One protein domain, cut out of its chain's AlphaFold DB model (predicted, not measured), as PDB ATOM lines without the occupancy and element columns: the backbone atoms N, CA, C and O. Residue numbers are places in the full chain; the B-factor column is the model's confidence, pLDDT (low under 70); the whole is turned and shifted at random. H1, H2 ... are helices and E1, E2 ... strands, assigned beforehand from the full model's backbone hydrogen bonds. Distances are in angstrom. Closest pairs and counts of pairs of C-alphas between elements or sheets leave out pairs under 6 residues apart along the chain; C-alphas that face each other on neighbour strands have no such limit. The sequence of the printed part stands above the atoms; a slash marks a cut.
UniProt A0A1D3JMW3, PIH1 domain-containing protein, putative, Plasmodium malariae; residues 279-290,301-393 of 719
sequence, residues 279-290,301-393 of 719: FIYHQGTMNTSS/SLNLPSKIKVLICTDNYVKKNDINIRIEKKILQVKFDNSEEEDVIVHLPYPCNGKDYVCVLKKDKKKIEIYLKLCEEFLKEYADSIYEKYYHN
ATOM      1  N   PHE A 279      18.225  45.779  11.357       85.19
ATOM      2  CA  PHE A 279      16.974  45.384  12.005       85.19
ATOM      3  C   PHE A 279      17.266  44.521  13.241       85.19
ATOM      4  O   PHE A 279      18.234  43.759  13.252       85.19
ATOM      5  N   ILE A 280      16.417  44.597  14.268       83.50
ATOM      6  CA  ILE A 280      16.530  43.795  15.497       83.50
ATOM      7  C   ILE A 280      15.260  42.956  15.662       83.50
ATOM      8  O   ILE A 280      14.152  43.482  15.597       83.50
ATOM      9  N   TYR A 281      15.427  41.658  15.907       80.81
ATOM     10  CA  TYR A 281      14.355  40.690  16.115       80.81
ATOM     11  C   TYR A 281      14.537  39.969  17.453       80.81
ATOM     12  O   TYR A 281      15.643  39.562  17.815       80.81
ATOM     13  N   HIS A 282      13.439  39.751  18.168       77.06
ATOM     14  CA  HIS A 282      13.416  38.924  19.372       77.06
ATOM     15  C   HIS A 282      13.143  37.460  19.008       77.06
ATOM     16  O   HIS A 282      12.332  37.183  18.126       77.06
ATOM     17  N   GLN A 283      13.811  36.519  19.681       64.69
ATOM     18  CA  GLN A 283      13.595  35.083  19.500       64.69
ATOM     19  C   GLN A 283      13.450  34.371  20.853       64.69
ATOM     20  O   GLN A 283      14.252  34.554  21.772       64.69
ATOM     21  N   GLY A 284      12.433  33.522  20.972       57.53
ATOM     22  CA  GLY A 284      12.169  32.711  22.158       57.53
ATOM     23  C   GLY A 284      10.694  32.353  22.297       57.53
ATOM     24  O   GLY A 284       9.837  32.953  21.655       57.53
ATOM     25  N   THR A 285      10.407  31.383  23.157       45.66
ATOM     26  CA  THR A 285       9.045  30.977  23.513       45.66
ATOM     27  C   THR A 285       8.420  31.999  24.460       45.66
ATOM     28  O   THR A 285       8.862  32.133  25.604       45.66
ATOM     29  N   MET A 286       7.388  32.713  24.012       43.09
ATOM     30  CA  MET A 286       6.617  33.611  24.872       43.09
ATOM     31  C   MET A 286       5.627  32.798  25.714       43.09
ATOM     32  O   MET A 286       4.573  32.417  25.219       43.09
ATOM     33  N   ASN A 287       5.936  32.557  26.990       43.22
ATOM     34  CA  ASN A 287       4.961  31.970  27.913       43.22
ATOM     35  C   ASN A 287       3.817  32.971  28.161       43.22
ATOM     36  O   ASN A 287       4.051  34.038  28.726       43.22
ATOM     37  N   THR A 288       2.593  32.633  27.760       43.44
ATOM     38  CA  THR A 288       1.395  33.487  27.868       43.44
ATOM     39  C   THR A 288       0.835  33.589  29.287       43.44
ATOM     40  O   THR A 288       0.327  34.649  29.651       43.44
ATOM     41  N   SER A 289       1.027  32.574  30.139       40.41
ATOM     42  CA  SER A 289       0.625  32.650  31.562       40.41
ATOM     43  C   SER A 289       1.334  33.784  32.329       40.41
ATOM     44  O   SER A 289       0.810  34.298  33.313       40.41
ATOM     45  N   SER A 290       2.477  34.257  31.819       39.72
ATOM     46  CA  SER A 290       3.295  35.350  32.368       39.72
ATOM     47  C   SER A 290       2.643  36.741  32.367       39.72
ATOM     48  O   SER A 290       3.234  37.680  32.909       39.72
ATOM     49  N   SER A 301       8.017  34.398  36.029       50.44
ATOM     50  CA  SER A 301       8.172  34.372  34.579       50.44
ATOM     51  C   SER A 301       8.849  35.656  34.085       50.44
ATOM     52  O   SER A 301       8.207  36.701  33.945       50.44
ATOM     53  N   LEU A 302      10.154  35.591  33.814       56.28
ATOM     54  CA  LEU A 302      10.893  36.704  33.215       56.28
ATOM     55  C   LEU A 302      10.438  36.885  31.762       56.28
ATOM     56  O   LEU A 302      10.731  36.054  30.905       56.28
ATOM     57  N   ASN A 303       9.736  37.984  31.478       59.72
ATOM     58  CA  ASN A 303       9.211  38.325  30.150       59.72
ATOM     59  C   ASN A 303      10.309  38.845  29.194       59.72
ATOM     60  O   ASN A 303      10.166  39.893  28.567       59.72
ATOM     61  N   LEU A 304      11.423  38.115  29.106       68.94
ATOM     62  CA  LEU A 304      12.618  38.461  28.340       68.94
ATOM     63  C   LEU A 304      12.834  37.496  27.156       68.94
ATOM     64  O   LEU A 304      12.502  36.312  27.250       68.94
ATOM     65  N   PRO A 305      13.401  37.968  26.032       72.62
ATOM     66  CA  PRO A 305      13.689  37.123  24.875       72.62
ATOM     67  C   PRO A 305      14.843  36.155  25.169       72.62
ATOM     68  O   PRO A 305      15.870  36.557  25.708       72.62
ATOM     69  N   SER A 306      14.734  34.891  24.748       72.62
ATOM     70  CA  SER A 306      15.826  33.916  24.937       72.62
ATOM     71  C   SER A 306      17.086  34.252  24.125       72.62
ATOM     72  O   SER A 306      18.202  33.934  24.538       72.62
ATOM     73  N   LYS A 307      16.905  34.896  22.964       81.38
ATOM     74  CA  LYS A 307      17.952  35.376  22.056       81.38
ATOM     75  C   LYS A 307      17.501  36.659  21.357       81.38
ATOM     76  O   LYS A 307      16.308  36.866  21.124       81.38
ATOM     77  N   ILE A 308      18.461  37.484  20.956       85.81
ATOM     78  CA  ILE A 308      18.253  38.626  20.058       85.81
ATOM     79  C   ILE A 308      18.950  38.315  18.735       85.81
ATOM     80  O   ILE A 308      20.117  37.939  18.729       85.81
ATOM     81  N   LYS A 309      18.253  38.480  17.613       88.94
ATOM     82  CA  LYS A 309      18.828  38.401  16.267       88.94
ATOM     83  C   LYS A 309      18.926  39.810  15.696       88.94
ATOM     84  O   LYS A 309      17.902  40.443  15.450       88.94
ATOM     85  N   VAL A 310      20.136  40.276  15.430       87.25
ATOM     86  CA  VAL A 310      20.383  41.485  14.639       87.25
ATOM     87  C   VAL A 310      20.631  41.069  13.190       87.25
ATOM     88  O   VAL A 310      21.382  40.133  12.932       87.25
ATOM     89  N   LEU A 311      19.983  41.739  12.243       88.00
ATOM     90  CA  LEU A 311      20.233  41.612  10.808       88.00
ATOM     91  C   LEU A 311      20.834  42.928  10.323       88.00
ATOM     92  O   LEU A 311      20.169  43.954  10.422       88.00
ATOM     93  N   ILE A 312      22.048  42.892   9.785       86.44
ATOM     94  CA  ILE A 312      22.702  44.038   9.144       86.44
ATOM     95  C   ILE A 312      22.695  43.804   7.632       86.44
ATOM     96  O   ILE A 312      22.958  42.689   7.170       86.44
ATOM     97  N   CYS A 313      22.375  44.848   6.876       84.00
ATOM     98  CA  CYS A 313      22.466  44.886   5.423       84.00
ATOM     99  C   CYS A 313      23.627  45.804   5.030       84.00
ATOM    100  O   CYS A 313      23.631  46.971   5.416       84.00
ATOM    101  N   THR A 314      24.589  45.263   4.287       80.00
ATOM    102  CA  THR A 314      25.750  45.994   3.761       80.00
ATOM    103  C   THR A 314      25.516  46.335   2.296       80.00
ATOM    104  O   THR A 314      24.869  45.572   1.566       80.00
ATOM    105  N   ASP A 315      26.026  47.478   1.852       77.88
ATOM    106  CA  ASP A 315      25.814  47.933   0.476       77.88
ATOM    107  C   ASP A 315      26.732  47.163  -0.494       77.88
ATOM    108  O   ASP A 315      26.324  46.822  -1.609       77.88
ATOM    109  N   ASN A 316      27.919  46.760  -0.031       77.56
ATOM    110  CA  ASN A 316      28.926  45.969  -0.737       77.56
ATOM    111  C   ASN A 316      29.060  44.527  -0.203       77.56
ATOM    112  O   ASN A 316      28.393  44.101   0.744       77.56
ATOM    113  N   TYR A 317      29.909  43.740  -0.876       77.94
ATOM    114  CA  TYR A 317      30.191  42.335  -0.565       77.94
ATOM    115  C   TYR A 317      31.271  42.207   0.518       77.94
ATOM    116  O   TYR A 317      32.448  42.429   0.241       77.94
ATOM    117  N   VAL A 318      30.897  41.769   1.722       78.38
ATOM    118  CA  VAL A 318      31.836  41.625   2.851       78.38
ATOM    119  C   VAL A 318      32.311  40.172   3.003       78.38
ATOM    120  O   VAL A 318      31.538  39.233   2.792       78.38
ATOM    121  N   LYS A 319      33.582  39.942   3.366       79.75
ATOM    122  CA  LYS A 319      34.114  38.596   3.663       79.75
ATOM    123  C   LYS A 319      34.161  38.362   5.171       79.75
ATOM    124  O   LYS A 319      34.308  39.288   5.954       79.75
ATOM    125  N   LYS A 320      34.122  37.092   5.590       77.88
ATOM    126  CA  LYS A 320      34.146  36.681   7.009       77.88
ATOM    127  C   LYS A 320      35.323  37.263   7.814       77.88
ATOM    128  O   LYS A 320      35.161  37.501   9.004       77.88
ATOM    129  N   ASN A 321      36.481  37.446   7.182       79.25
ATOM    130  CA  ASN A 321      37.691  37.939   7.844       79.25
ATOM    131  C   ASN A 321      37.677  39.460   8.053       79.25
ATOM    132  O   ASN A 321      38.436  39.946   8.879       79.25
ATOM    133  N   ASP A 322      36.812  40.176   7.331       80.56
ATOM    134  CA  ASP A 322      36.775  41.638   7.272       80.56
ATOM    135  C   ASP A 322      35.748  42.211   8.283       80.56
ATOM    136  O   ASP A 322      35.382  43.381   8.198       80.56
ATOM    137  N   ILE A 323      35.215  41.370   9.189       83.69
ATOM    138  CA  ILE A 323      34.103  41.667  10.110       83.69
ATOM    139  C   ILE A 323      34.578  41.528  11.561       83.69
ATOM    140  O   ILE A 323      34.750  40.415  12.068       83.69
ATOM    141  N   ASN A 324      34.700  42.649  12.268       83.56
ATOM    142  CA  ASN A 324      35.167  42.698  13.652       83.56
ATOM    143  C   ASN A 324      34.012  43.090  14.592       83.56
ATOM    144  O   ASN A 324      33.566  44.238  14.622       83.56
ATOM    145  N   ILE A 325      33.484  42.111  15.335       87.25
ATOM    146  CA  ILE A 325      32.312  42.274  16.211       87.25
ATOM    147  C   ILE A 325      32.761  42.529  17.651       87.25
ATOM    148  O   ILE A 325      33.472  41.715  18.240       87.25
ATOM    149  N   ARG A 326      32.278  43.623  18.247       86.81
ATOM    150  CA  ARG A 326      32.419  43.928  19.679       86.81
ATOM    151  C   ARG A 326      31.047  44.143  20.300       86.81
ATOM    152  O   ARG A 326      30.205  44.831  19.733       86.81
ATOM    153  N   ILE A 327      30.813  43.550  21.466       86.69
ATOM    154  CA  ILE A 327      29.527  43.603  22.170       86.69
ATOM    155  C   ILE A 327      29.798  44.034  23.610       86.69
ATOM    156  O   ILE A 327      30.392  43.289  24.390       86.69
ATOM    157  N   GLU A 328      29.354  45.236  23.957       84.75
ATOM    158  CA  GLU A 328      29.566  45.870  25.256       84.75
ATOM    159  C   GLU A 328      28.211  46.233  25.872       84.75
ATOM    160  O   GLU A 328      27.584  47.239  25.534       84.75
ATOM    161  N   LYS A 329      27.724  45.375  26.779       81.75
ATOM    162  CA  LYS A 329      26.405  45.487  27.425       81.75
ATOM    163  C   LYS A 329      25.278  45.657  26.392       81.75
ATOM    164  O   LYS A 329      24.867  44.673  25.783       81.75
ATOM    165  N   LYS A 330      24.760  46.881  26.215       87.94
ATOM    166  CA  LYS A 330      23.671  47.233  25.283       87.94
ATOM    167  C   LYS A 330      24.154  47.740  23.914       87.94
ATOM    168  O   LYS A 330      23.341  48.230  23.140       87.94
ATOM    169  N   ILE A 331      25.445  47.672  23.602       88.31
ATOM    170  CA  ILE A 331      25.987  48.156  22.326       88.31
ATOM    171  C   ILE A 331      26.623  46.988  21.577       88.31
ATOM    172  O   ILE A 331      27.522  46.332  22.093       88.31
ATOM    173  N   LEU A 332      26.163  46.746  20.352       89.25
ATOM    174  CA  LEU A 332      26.837  45.915  19.360       89.25
ATOM    175  C   LEU A 332      27.517  46.858  18.361       89.25
ATOM    176  O   LEU A 332      26.845  47.641  17.699       89.25
ATOM    177  N   GLN A 333      28.837  46.784  18.259       88.00
ATOM    178  CA  GLN A 333      29.624  47.436  17.217       88.00
ATOM    179  C   GLN A 333      30.066  46.366  16.220       88.00
ATOM    180  O   GLN A 333      30.650  45.353  16.613       88.00
ATOM    181  N   VAL A 334      29.803  46.590  14.939       87.81
ATOM    182  CA  VAL A 334      30.330  45.772  13.845       87.81
ATOM    183  C   VAL A 334      31.211  46.672  13.005       87.81
ATOM    184  O   VAL A 334      30.709  47.558  12.317       87.81
ATOM    185  N   LYS A 335      32.522  46.472  13.122       85.44
ATOM    186  CA  LYS A 335      33.513  47.201  12.338       85.44
ATOM    187  C   LYS A 335      33.859  46.433  11.075       85.44
ATOM    188  O   LYS A 335      33.905  45.197  11.114       85.44
ATOM    189  N   PHE A 336      34.129  47.160   9.999       85.44
ATOM    190  CA  PHE A 336      34.554  46.575   8.733       85.44
ATOM    191  C   PHE A 336      35.994  46.970   8.420       85.44
ATOM    192  O   PHE A 336      36.317  48.147   8.297       85.44
ATOM    193  N   ASP A 337      36.867  45.973   8.270       76.62
ATOM    194  CA  ASP A 337      38.286  46.204   7.958       76.62
ATOM    195  C   ASP A 337      38.507  46.524   6.456       76.62
ATOM    196  O   ASP A 337      39.620  46.846   6.039       76.62
ATOM    197  N   ASN A 338      37.447  46.458   5.634       65.75
ATOM    198  CA  ASN A 338      37.437  46.883   4.231       65.75
ATOM    199  C   ASN A 338      36.897  48.319   4.096       65.75
ATOM    200  O   ASN A 338      35.769  48.593   4.496       65.75
ATOM    201  N   SER A 339      37.664  49.213   3.468       57.81
ATOM    202  CA  SER A 339      37.481  50.678   3.488       57.81
ATOM    203  C   SER A 339      36.297  51.244   2.678       57.81
ATOM    204  O   SER A 339      36.317  52.416   2.311       57.81
ATOM    205  N   GLU A 340      35.296  50.424   2.362       68.06
ATOM    206  CA  GLU A 340      34.131  50.771   1.527       68.06
ATOM    207  C   GLU A 340      32.784  50.567   2.251       68.06
ATOM    208  O   GLU A 340      31.741  50.928   1.710       68.06
ATOM    209  N   GLU A 341      32.786  50.017   3.471       75.38
ATOM    210  CA  GLU A 341      31.604  49.915   4.340       75.38
ATOM    211  C   GLU A 341      31.774  50.768   5.604       75.38
ATOM    212  O   GLU A 341      32.879  50.945   6.115       75.38
ATOM    213  N   GLU A 342      30.662  51.276   6.133       77.75
ATOM    214  CA  GLU A 342      30.636  52.074   7.363       77.75
ATOM    215  C   GLU A 342      30.471  51.179   8.599       77.75
ATOM    216  O   GLU A 342      29.633  50.276   8.609       77.75
ATOM    217  N   ASP A 343      31.214  51.466   9.673       82.50
ATOM    218  CA  ASP A 343      31.054  50.811  10.978       82.50
ATOM    219  C   ASP A 343      29.603  50.913  11.488       82.50
ATOM    220  O   ASP A 343      29.086  52.004  11.744       82.50
ATOM    221  N   VAL A 344      28.947  49.773  11.716       85.06
ATOM    222  CA  VAL A 344      27.549  49.730  12.169       85.06
ATOM    223  C   VAL A 344      27.480  49.613  13.691       85.06
ATOM    224  O   VAL A 344      27.838  48.588  14.276       85.06
ATOM    225  N   ILE A 345      26.955  50.657  14.340       85.88
ATOM    226  CA  ILE A 345      26.659  50.675  15.778       85.88
ATOM    227  C   ILE A 345      25.161  50.426  16.000       85.88
ATOM    228  O   ILE A 345      24.298  51.161  15.517       85.88
ATOM    229  N   VAL A 346      24.856  49.377  16.762       85.75
ATOM    230  CA  VAL A 346      23.503  48.910  17.078       85.75
ATOM    231  C   VAL A 346      23.261  49.028  18.579       85.75
ATOM    232  O   VAL A 346      23.912  48.360  19.385       85.75
ATOM    233  N   HIS A 347      22.272  49.837  18.956       86.50
ATOM    234  CA  HIS A 347      21.777  49.886  20.329       86.50
ATOM    235  C   HIS A 347      20.804  48.724  20.568       86.50
ATOM    236  O   HIS A 347      19.709  48.671  20.010       86.50
ATOM    237  N   LEU A 348      21.227  47.770  21.392       84.12
ATOM    238  CA  LEU A 348      20.466  46.586  21.771       84.12
ATOM    239  C   LEU A 348      19.459  46.941  22.882       84.12
ATOM    240  O   LEU A 348      19.818  47.652  23.827       84.12
ATOM    241  N   PRO A 349      18.222  46.409  22.851       80.88
ATOM    242  CA  PRO A 349      17.223  46.705  23.883       80.88
ATOM    243  C   PRO A 349      17.638  46.188  25.272       80.88
ATOM    244  O   PRO A 349      17.356  46.829  26.290       80.88
ATOM    245  N   TYR A 350      18.376  45.077  25.321       83.31
ATOM    246  CA  TYR A 350      18.825  44.404  26.543       83.31
ATOM    247  C   TYR A 350      20.343  44.153  26.522       83.31
ATOM    248  O   TYR A 350      20.916  44.023  25.435       83.31
ATOM    249  N   PRO A 351      21.012  44.049  27.687       85.75
ATOM    250  CA  PRO A 351      22.426  43.694  27.750       85.75
ATOM    251  C   PRO A 351      22.669  42.267  27.244       85.75
ATOM    252  O   PRO A 351      22.019  41.327  27.705       85.75
ATOM    253  N   CYS A 352      23.618  42.097  26.324       85.44
ATOM    254  CA  CYS A 352      23.970  40.803  25.735       85.44
ATOM    255  C   CYS A 352      25.357  40.317  26.174       85.44
ATOM    256  O   CYS A 352      26.230  41.111  26.527       85.44
ATOM    257  N   ASN A 353      25.564  39.000  26.145       82.88
ATOM    258  CA  ASN A 353      26.848  38.380  26.460       82.88
ATOM    259  C   ASN A 353      27.807  38.489  25.262       82.88
ATOM    260  O   ASN A 353      27.647  37.792  24.261       82.88
ATOM    261  N   GLY A 354      28.842  39.324  25.376       78.75
ATOM    262  CA  GLY A 354      29.812  39.538  24.299       78.75
ATOM    263  C   GLY A 354      30.754  38.367  23.991       78.75
ATOM    264  O   GLY A 354      31.518  38.452  23.035       78.75
ATOM    265  N   LYS A 355      30.697  37.273  24.762       78.88
ATOM    266  CA  LYS A 355      31.439  36.025  24.499       78.88
ATOM    267  C   LYS A 355      30.574  34.921  23.876       78.88
ATOM    268  O   LYS A 355      31.110  33.883  23.507       78.88
ATOM    269  N   ASP A 356      29.257  35.122  23.774       79.50
ATOM    270  CA  ASP A 356      28.287  34.093  23.379       79.50
ATOM    271  C   ASP A 356      27.356  34.628  22.280       79.50
ATOM    272  O   ASP A 356      26.204  35.019  22.509       79.50
ATOM    273  N   TYR A 357      27.915  34.692  21.069       84.75
ATOM    274  CA  TYR A 357      27.215  35.100  19.857       84.75
ATOM    275  C   TYR A 357      27.537  34.181  18.675       84.75
ATOM    276  O   TYR A 357      28.606  33.576  18.601       84.75
ATOM    277  N   VAL A 358      26.614  34.106  17.717       85.94
ATOM    278  CA  VAL A 358      26.795  33.393  16.444       85.94
ATOM    279  C   VAL A 358      26.574  34.377  15.300       85.94
ATOM    280  O   VAL A 358      25.499  34.959  15.187       85.94
ATOM    281  N   CYS A 359      27.585  34.560  14.451       86.94
ATOM    282  CA  CYS A 359      27.499  35.387  13.247       86.94
ATOM    283  C   CYS A 359      27.351  34.500  12.000       86.94
ATOM    284  O   CYS A 359      28.145  33.580  11.794       86.94
ATOM    285  N   VAL A 360      26.345  34.782  11.171       86.00
ATOM    286  CA  VAL A 360      26.024  34.057   9.935       86.00
ATOM    287  C   VAL A 360      25.950  35.046   8.772       86.00
ATOM    288  O   VAL A 360      24.990  35.806   8.639       86.00
ATOM    289  N   LEU A 361      26.953  35.005   7.899       83.94
ATOM    290  CA  LEU A 361      26.947  35.687   6.605       83.94
ATOM    291  C   LEU A 361      26.111  34.860   5.611       83.94
ATOM    292  O   LEU A 361      26.337  33.658   5.472       83.94
ATOM    293  N   LYS A 362      25.131  35.468   4.935       81.50
ATOM    294  CA  LYS A 362      24.294  34.769   3.937       81.50
ATOM    295  C   LYS A 362      25.053  34.515   2.627       81.50
ATOM    296  O   LYS A 362      26.063  35.159   2.357       81.50
ATOM    297  N   LYS A 363      24.531  33.610   1.779       72.56
ATOM    298  CA  LYS A 363      25.111  33.291   0.452       72.56
ATOM    299  C   LYS A 363      25.270  34.536  -0.447       72.56
ATOM    300  O   LYS A 363      26.193  34.575  -1.250       72.56
ATOM    301  N   ASP A 364      24.435  35.567  -0.268       71.12
ATOM    302  CA  ASP A 364      24.539  36.852  -0.981       71.12
ATOM    303  C   ASP A 364      25.655  37.786  -0.466       71.12
ATOM    304  O   ASP A 364      25.972  38.768  -1.129       71.12
ATOM    305  N   LYS A 365      26.249  37.496   0.704       66.88
ATOM    306  CA  LYS A 365      27.294  38.272   1.407       66.88
ATOM    307  C   LYS A 365      27.002  39.772   1.597       66.88
ATOM    308  O   LYS A 365      27.912  40.530   1.928       66.88
ATOM    309  N   LYS A 366      25.736  40.175   1.438       78.12
ATOM    310  CA  LYS A 366      25.208  41.518   1.739       78.12
ATOM    311  C   LYS A 366      24.300  41.538   2.972       78.12
ATOM    312  O   LYS A 366      23.728  42.567   3.324       78.12
ATOM    313  N   LYS A 367      24.116  40.378   3.615       83.88
ATOM    314  CA  LYS A 367      23.307  40.210   4.826       83.88
ATOM    315  C   LYS A 367      24.082  39.438   5.888       83.88
ATOM    316  O   LYS A 367      24.503  38.301   5.659       83.88
ATOM    317  N   ILE A 368      24.217  40.055   7.057       86.25
ATOM    318  CA  ILE A 368      24.912  39.520   8.229       86.25
ATOM    319  C   ILE A 368      23.868  39.318   9.333       86.25
ATOM    320  O   ILE A 368      23.215  40.272   9.752       86.25
ATOM    321  N   GLU A 369      23.690  38.086   9.804       89.50
ATOM    322  CA  GLU A 369      22.820  37.771  10.941       89.50
ATOM    323  C   GLU A 369      23.659  37.490  12.190       89.50
ATOM    324  O   GLU A 369      24.437  36.539  12.211       89.50
ATOM    325  N   ILE A 370      23.483  38.286  13.242       88.94
ATOM    326  CA  ILE A 370      24.184  38.143  14.521       88.94
ATOM    327  C   ILE A 370      23.166  37.729  15.583       88.94
ATOM    328  O   ILE A 370      22.273  38.494  15.945       88.94
ATOM    329  N   TYR A 371      23.299  36.501  16.074       88.69
ATOM    330  CA  TYR A 371      22.469  35.922  17.125       88.69
ATOM    331  C   TYR A 371      23.187  36.076  18.468       88.69
ATOM    332  O   TYR A 371      24.283  35.551  18.646       88.69
ATOM    333  N   LEU A 372      22.563  36.787  19.403       88.12
ATOM    334  CA  LEU A 372      23.084  37.159  20.718       88.12
ATOM    335  C   LEU A 372      22.264  36.479  21.821       88.12
ATOM    336  O   LEU A 372      21.035  36.424  21.725       88.12
ATOM    337  N   LYS A 373      22.912  36.031  22.902       85.31
ATOM    338  CA  LYS A 373      22.224  35.719  24.168       85.31
ATOM    339  C   LYS A 373      22.249  36.920  25.115       85.31
ATOM    340  O   LYS A 373      23.181  37.725  25.082       85.31
ATOM    341  N   LEU A 374      21.246  37.010  25.986       84.19
ATOM    342  CA  LEU A 374      21.228  37.975  27.089       84.19
ATOM    343  C   LEU A 374      22.381  37.723  28.074       84.19
ATOM    344  O   LEU A 374      22.862  36.599  28.211       84.19
ATOM    345  N   CYS A 375      22.827  38.774  28.763       84.31
ATOM    346  CA  CYS A 375      23.808  38.653  29.839       84.31
ATOM    347  C   CYS A 375      23.172  38.022  31.089       84.31
ATOM    348  O   CYS A 375      22.131  38.485  31.552       84.31
ATOM    349  N   GLU A 376      23.808  37.000  31.669       80.25
ATOM    350  CA  GLU A 376      23.306  36.319  32.872       80.25
ATOM    351  C   GLU A 376      23.257  37.213  34.116       80.25
ATOM    352  O   GLU A 376      22.408  37.008  34.978       80.25
ATOM    353  N   GLU A 377      24.156  38.193  34.217       81.62
ATOM    354  CA  GLU A 377      24.167  39.180  35.304       81.62
ATOM    355  C   GLU A 377      22.895  40.033  35.237       81.62
ATOM    356  O   GLU A 377      22.141  40.091  36.203       81.62
ATOM    357  N   PHE A 378      22.569  40.552  34.048       82.62
ATOM    358  CA  PHE A 378      21.317  41.271  33.799       82.62
ATOM    359  C   PHE A 378      20.073  40.398  34.029       82.62
ATOM    360  O   PHE A 378      19.071  40.897  34.531       82.62
ATOM    361  N   LEU A 379      20.108  39.105  33.682       77.44
ATOM    362  CA  LEU A 379      18.989  38.195  33.960       77.44
ATOM    363  C   LEU A 379      18.724  38.050  35.467       77.44
ATOM    364  O   LEU A 379      17.560  37.997  35.860       77.44
ATOM    365  N   LYS A 380      19.783  38.016  36.288       76.38
ATOM    366  CA  LYS A 380      19.697  37.962  37.758       76.38
ATOM    367  C   LYS A 380      19.207  39.300  38.315       76.38
ATOM    368  O   LYS A 380      18.124  39.337  38.881       76.38
ATOM    369  N   GLU A 381      19.892  40.405  38.007       78.94
ATOM    370  CA  GLU A 381      19.491  41.766  38.413       78.94
ATOM    371  C   GLU A 381      18.030  42.085  38.053       78.94
ATOM    372  O   GLU A 381      17.288  42.656  38.854       78.94
ATOM    373  N   TYR A 382      17.583  41.697  36.853       74.69
ATOM    374  CA  TYR A 382      16.200  41.891  36.428       74.69
ATOM    375  C   TYR A 382      15.230  41.013  37.227       74.69
ATOM    376  O   TYR A 382      14.210  41.524  37.689       74.69
ATOM    377  N   ALA A 383      15.540  39.728  37.439       72.25
ATOM    378  CA  ALA A 383      14.726  38.835  38.262       72.25
ATOM    379  C   ALA A 383      14.596  39.335  39.707       72.25
ATOM    380  O   ALA A 383      13.483  39.395  40.227       72.25
ATOM    381  N   ASP A 384      15.705  39.766  40.304       73.56
ATOM    382  CA  ASP A 384      15.766  40.291  41.665       73.56
ATOM    383  C   ASP A 384      14.983  41.611  41.767       73.56
ATOM    384  O   ASP A 384      14.131  41.757  42.639       73.56
ATOM    385  N   SER A 385      15.137  42.536  40.807       77.38
ATOM    386  CA  SER A 385      14.350  43.784  40.773       77.38
ATOM    387  C   SER A 385      12.836  43.550  40.640       77.38
ATOM    388  O   SER A 385      12.030  44.317  41.170       77.38
ATOM    389  N   ILE A 386      12.437  42.478  39.948       68.38
ATOM    390  CA  ILE A 386      11.040  42.061  39.788       68.38
ATOM    391  C   ILE A 386      10.530  41.348  41.049       68.38
ATOM    392  O   ILE A 386       9.361  41.516  41.400       68.38
ATOM    393  N   TYR A 387      11.387  40.598  41.748       66.94
ATOM    394  CA  TYR A 387      11.078  40.016  43.050       66.94
ATOM    395  C   TYR A 387      10.838  41.125  44.082       66.94
ATOM    396  O   TYR A 387       9.739  41.224  44.629       66.94
ATOM    397  N   GLU A 388      11.795  42.034  44.262       71.94
ATOM    398  CA  GLU A 388      11.691  43.161  45.194       71.94
ATOM    399  C   GLU A 388      10.428  43.996  44.940       71.94
ATOM    400  O   GLU A 388       9.611  44.194  45.842       71.94
ATOM    401  N   LYS A 389      10.177  44.378  43.681       72.38
ATOM    402  CA  LYS A 389       9.009  45.186  43.297       72.38
ATOM    403  C   LYS A 389       7.649  44.534  43.599       72.38
ATOM    404  O   LYS A 389       6.652  45.252  43.677       72.38
ATOM    405  N   TYR A 390       7.572  43.209  43.750       59.59
ATOM    406  CA  TYR A 390       6.304  42.503  43.998       59.59
ATOM    407  C   TYR A 390       6.195  41.818  45.362       59.59
ATOM    408  O   TYR A 390       5.073  41.569  45.804       59.59
ATOM    409  N   TYR A 391       7.307  41.559  46.049       60.03
ATOM    410  CA  TYR A 391       7.306  40.933  47.371       60.03
ATOM    411  C   TYR A 391       7.659  41.911  48.501       60.03
ATOM    412  O   TYR A 391       7.170  41.714  49.614       60.03
ATOM    413  N   HIS A 392       8.399  42.996  48.239       56.34
ATOM    414  CA  HIS A 392       8.769  43.961  49.281       56.34
ATOM    415  C   HIS A 392       7.667  44.999  49.581       56.34
ATOM    416  O   HIS A 392       7.523  45.420  50.728       56.34
ATOM    417  N   ASN A 393       6.811  45.333  48.602       49.19
ATOM    418  CA  ASN A 393       5.626  46.186  48.813       49.19
ATOM    419  C   ASN A 393       4.509  45.504  49.632       49.19
ATOM    420  O   ASN A 393       3.611  46.177  50.130       49.19
TER     421      ASN A 393
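What this domain is: This is residues 279 to 290 and 301 to 393 of the 719 residues of the protein "PIH1 domain-containing protein, putative" of Plasmodium malariae (UniProt A0A1D3JMW3). Two small antiparallel sheets, E1 E2 E7 E6 and E3 E4 E5, lie face to face as a sandwich, and helix H1 extends from one end of it, adding to the length and ending in residues 387 to 393, which stick out. The stretches on both sides of a cut, residues 284 to 290 and 301 to 306, run toward that same end. The printed part has 105 residues, with seven named strands and then one named helix along it, and its class is mixed, helices and strands. It is loose, with a radius of gyration of the C-alphas of 16.5 A, and spans 55 by 25 by 18 A.

Where its parts are: E1, residues 279 to 283, begins at C-alpha 279 (16.974, 45.384, 12.005) and is 13.2 A long. E2, residues 307 to 313, measures 19.7 A. E3, residues 323 to 328, E4, residues 331 to 336, and E5, residues 344 to 347, measure 16.4, 16.1 and 10.0 A. E6, residues 352 to 361, measures 20.0 A and bends by 89 degrees at Lys 355. E7, residues 367 to 374, measures 22.5 A. H1, residues 376 to 391, is 22.1 A long and ends at C-alpha 391 (7.306, 40.933, 47.371).

How they stand to each other: The larger sheet runs E1, E2, E7, E6 and is strongly twisted, with E1 and E6 as edge strands. E1 and E2 are antiparallel at 156 degrees, with N 281 and O 309 within hydrogen-bond range at 2.8 A. E2 and E7 are antiparallel at 158 degrees, with N 310 and O 370 at 2.8 A. E6 and E7 form a hairpin at 157 degrees, with N 360 and O 369 at 2.8 A. E3, E4 and E5 form a meander, each strand the antiparallel neighbour of the one before; N 326 and O 333 are 2.9 A apart, and N 346 and O 332 are 2.8 A apart. The parts of the two sheets that face each other are 9.7 A centre to centre, and their strands stand at 29 degrees. The closest C-alphas of E3 and E6 are those of Ile 327 and Gly 354, 4.6 A apart. H1 only grazes the larger sheet, with residues 376 to 379, and is not on the smaller one. In H1 every O i to N i+4 pair is within hydrogen-bond range.

The domain as a whole: The two C-alphas farthest apart are those of Ser 339 and Asn 393, 55.6 A. Residues 291 to 300 are not printed, and C-alphas 290 and 301 are 5.4 A apart across the cut. Of the links that are printed whole, none is long. The mean pLDDT of the printed part is 76.6; 22 residues are under 70, among them 283 to 290, 301 to 304 and 390 to 393.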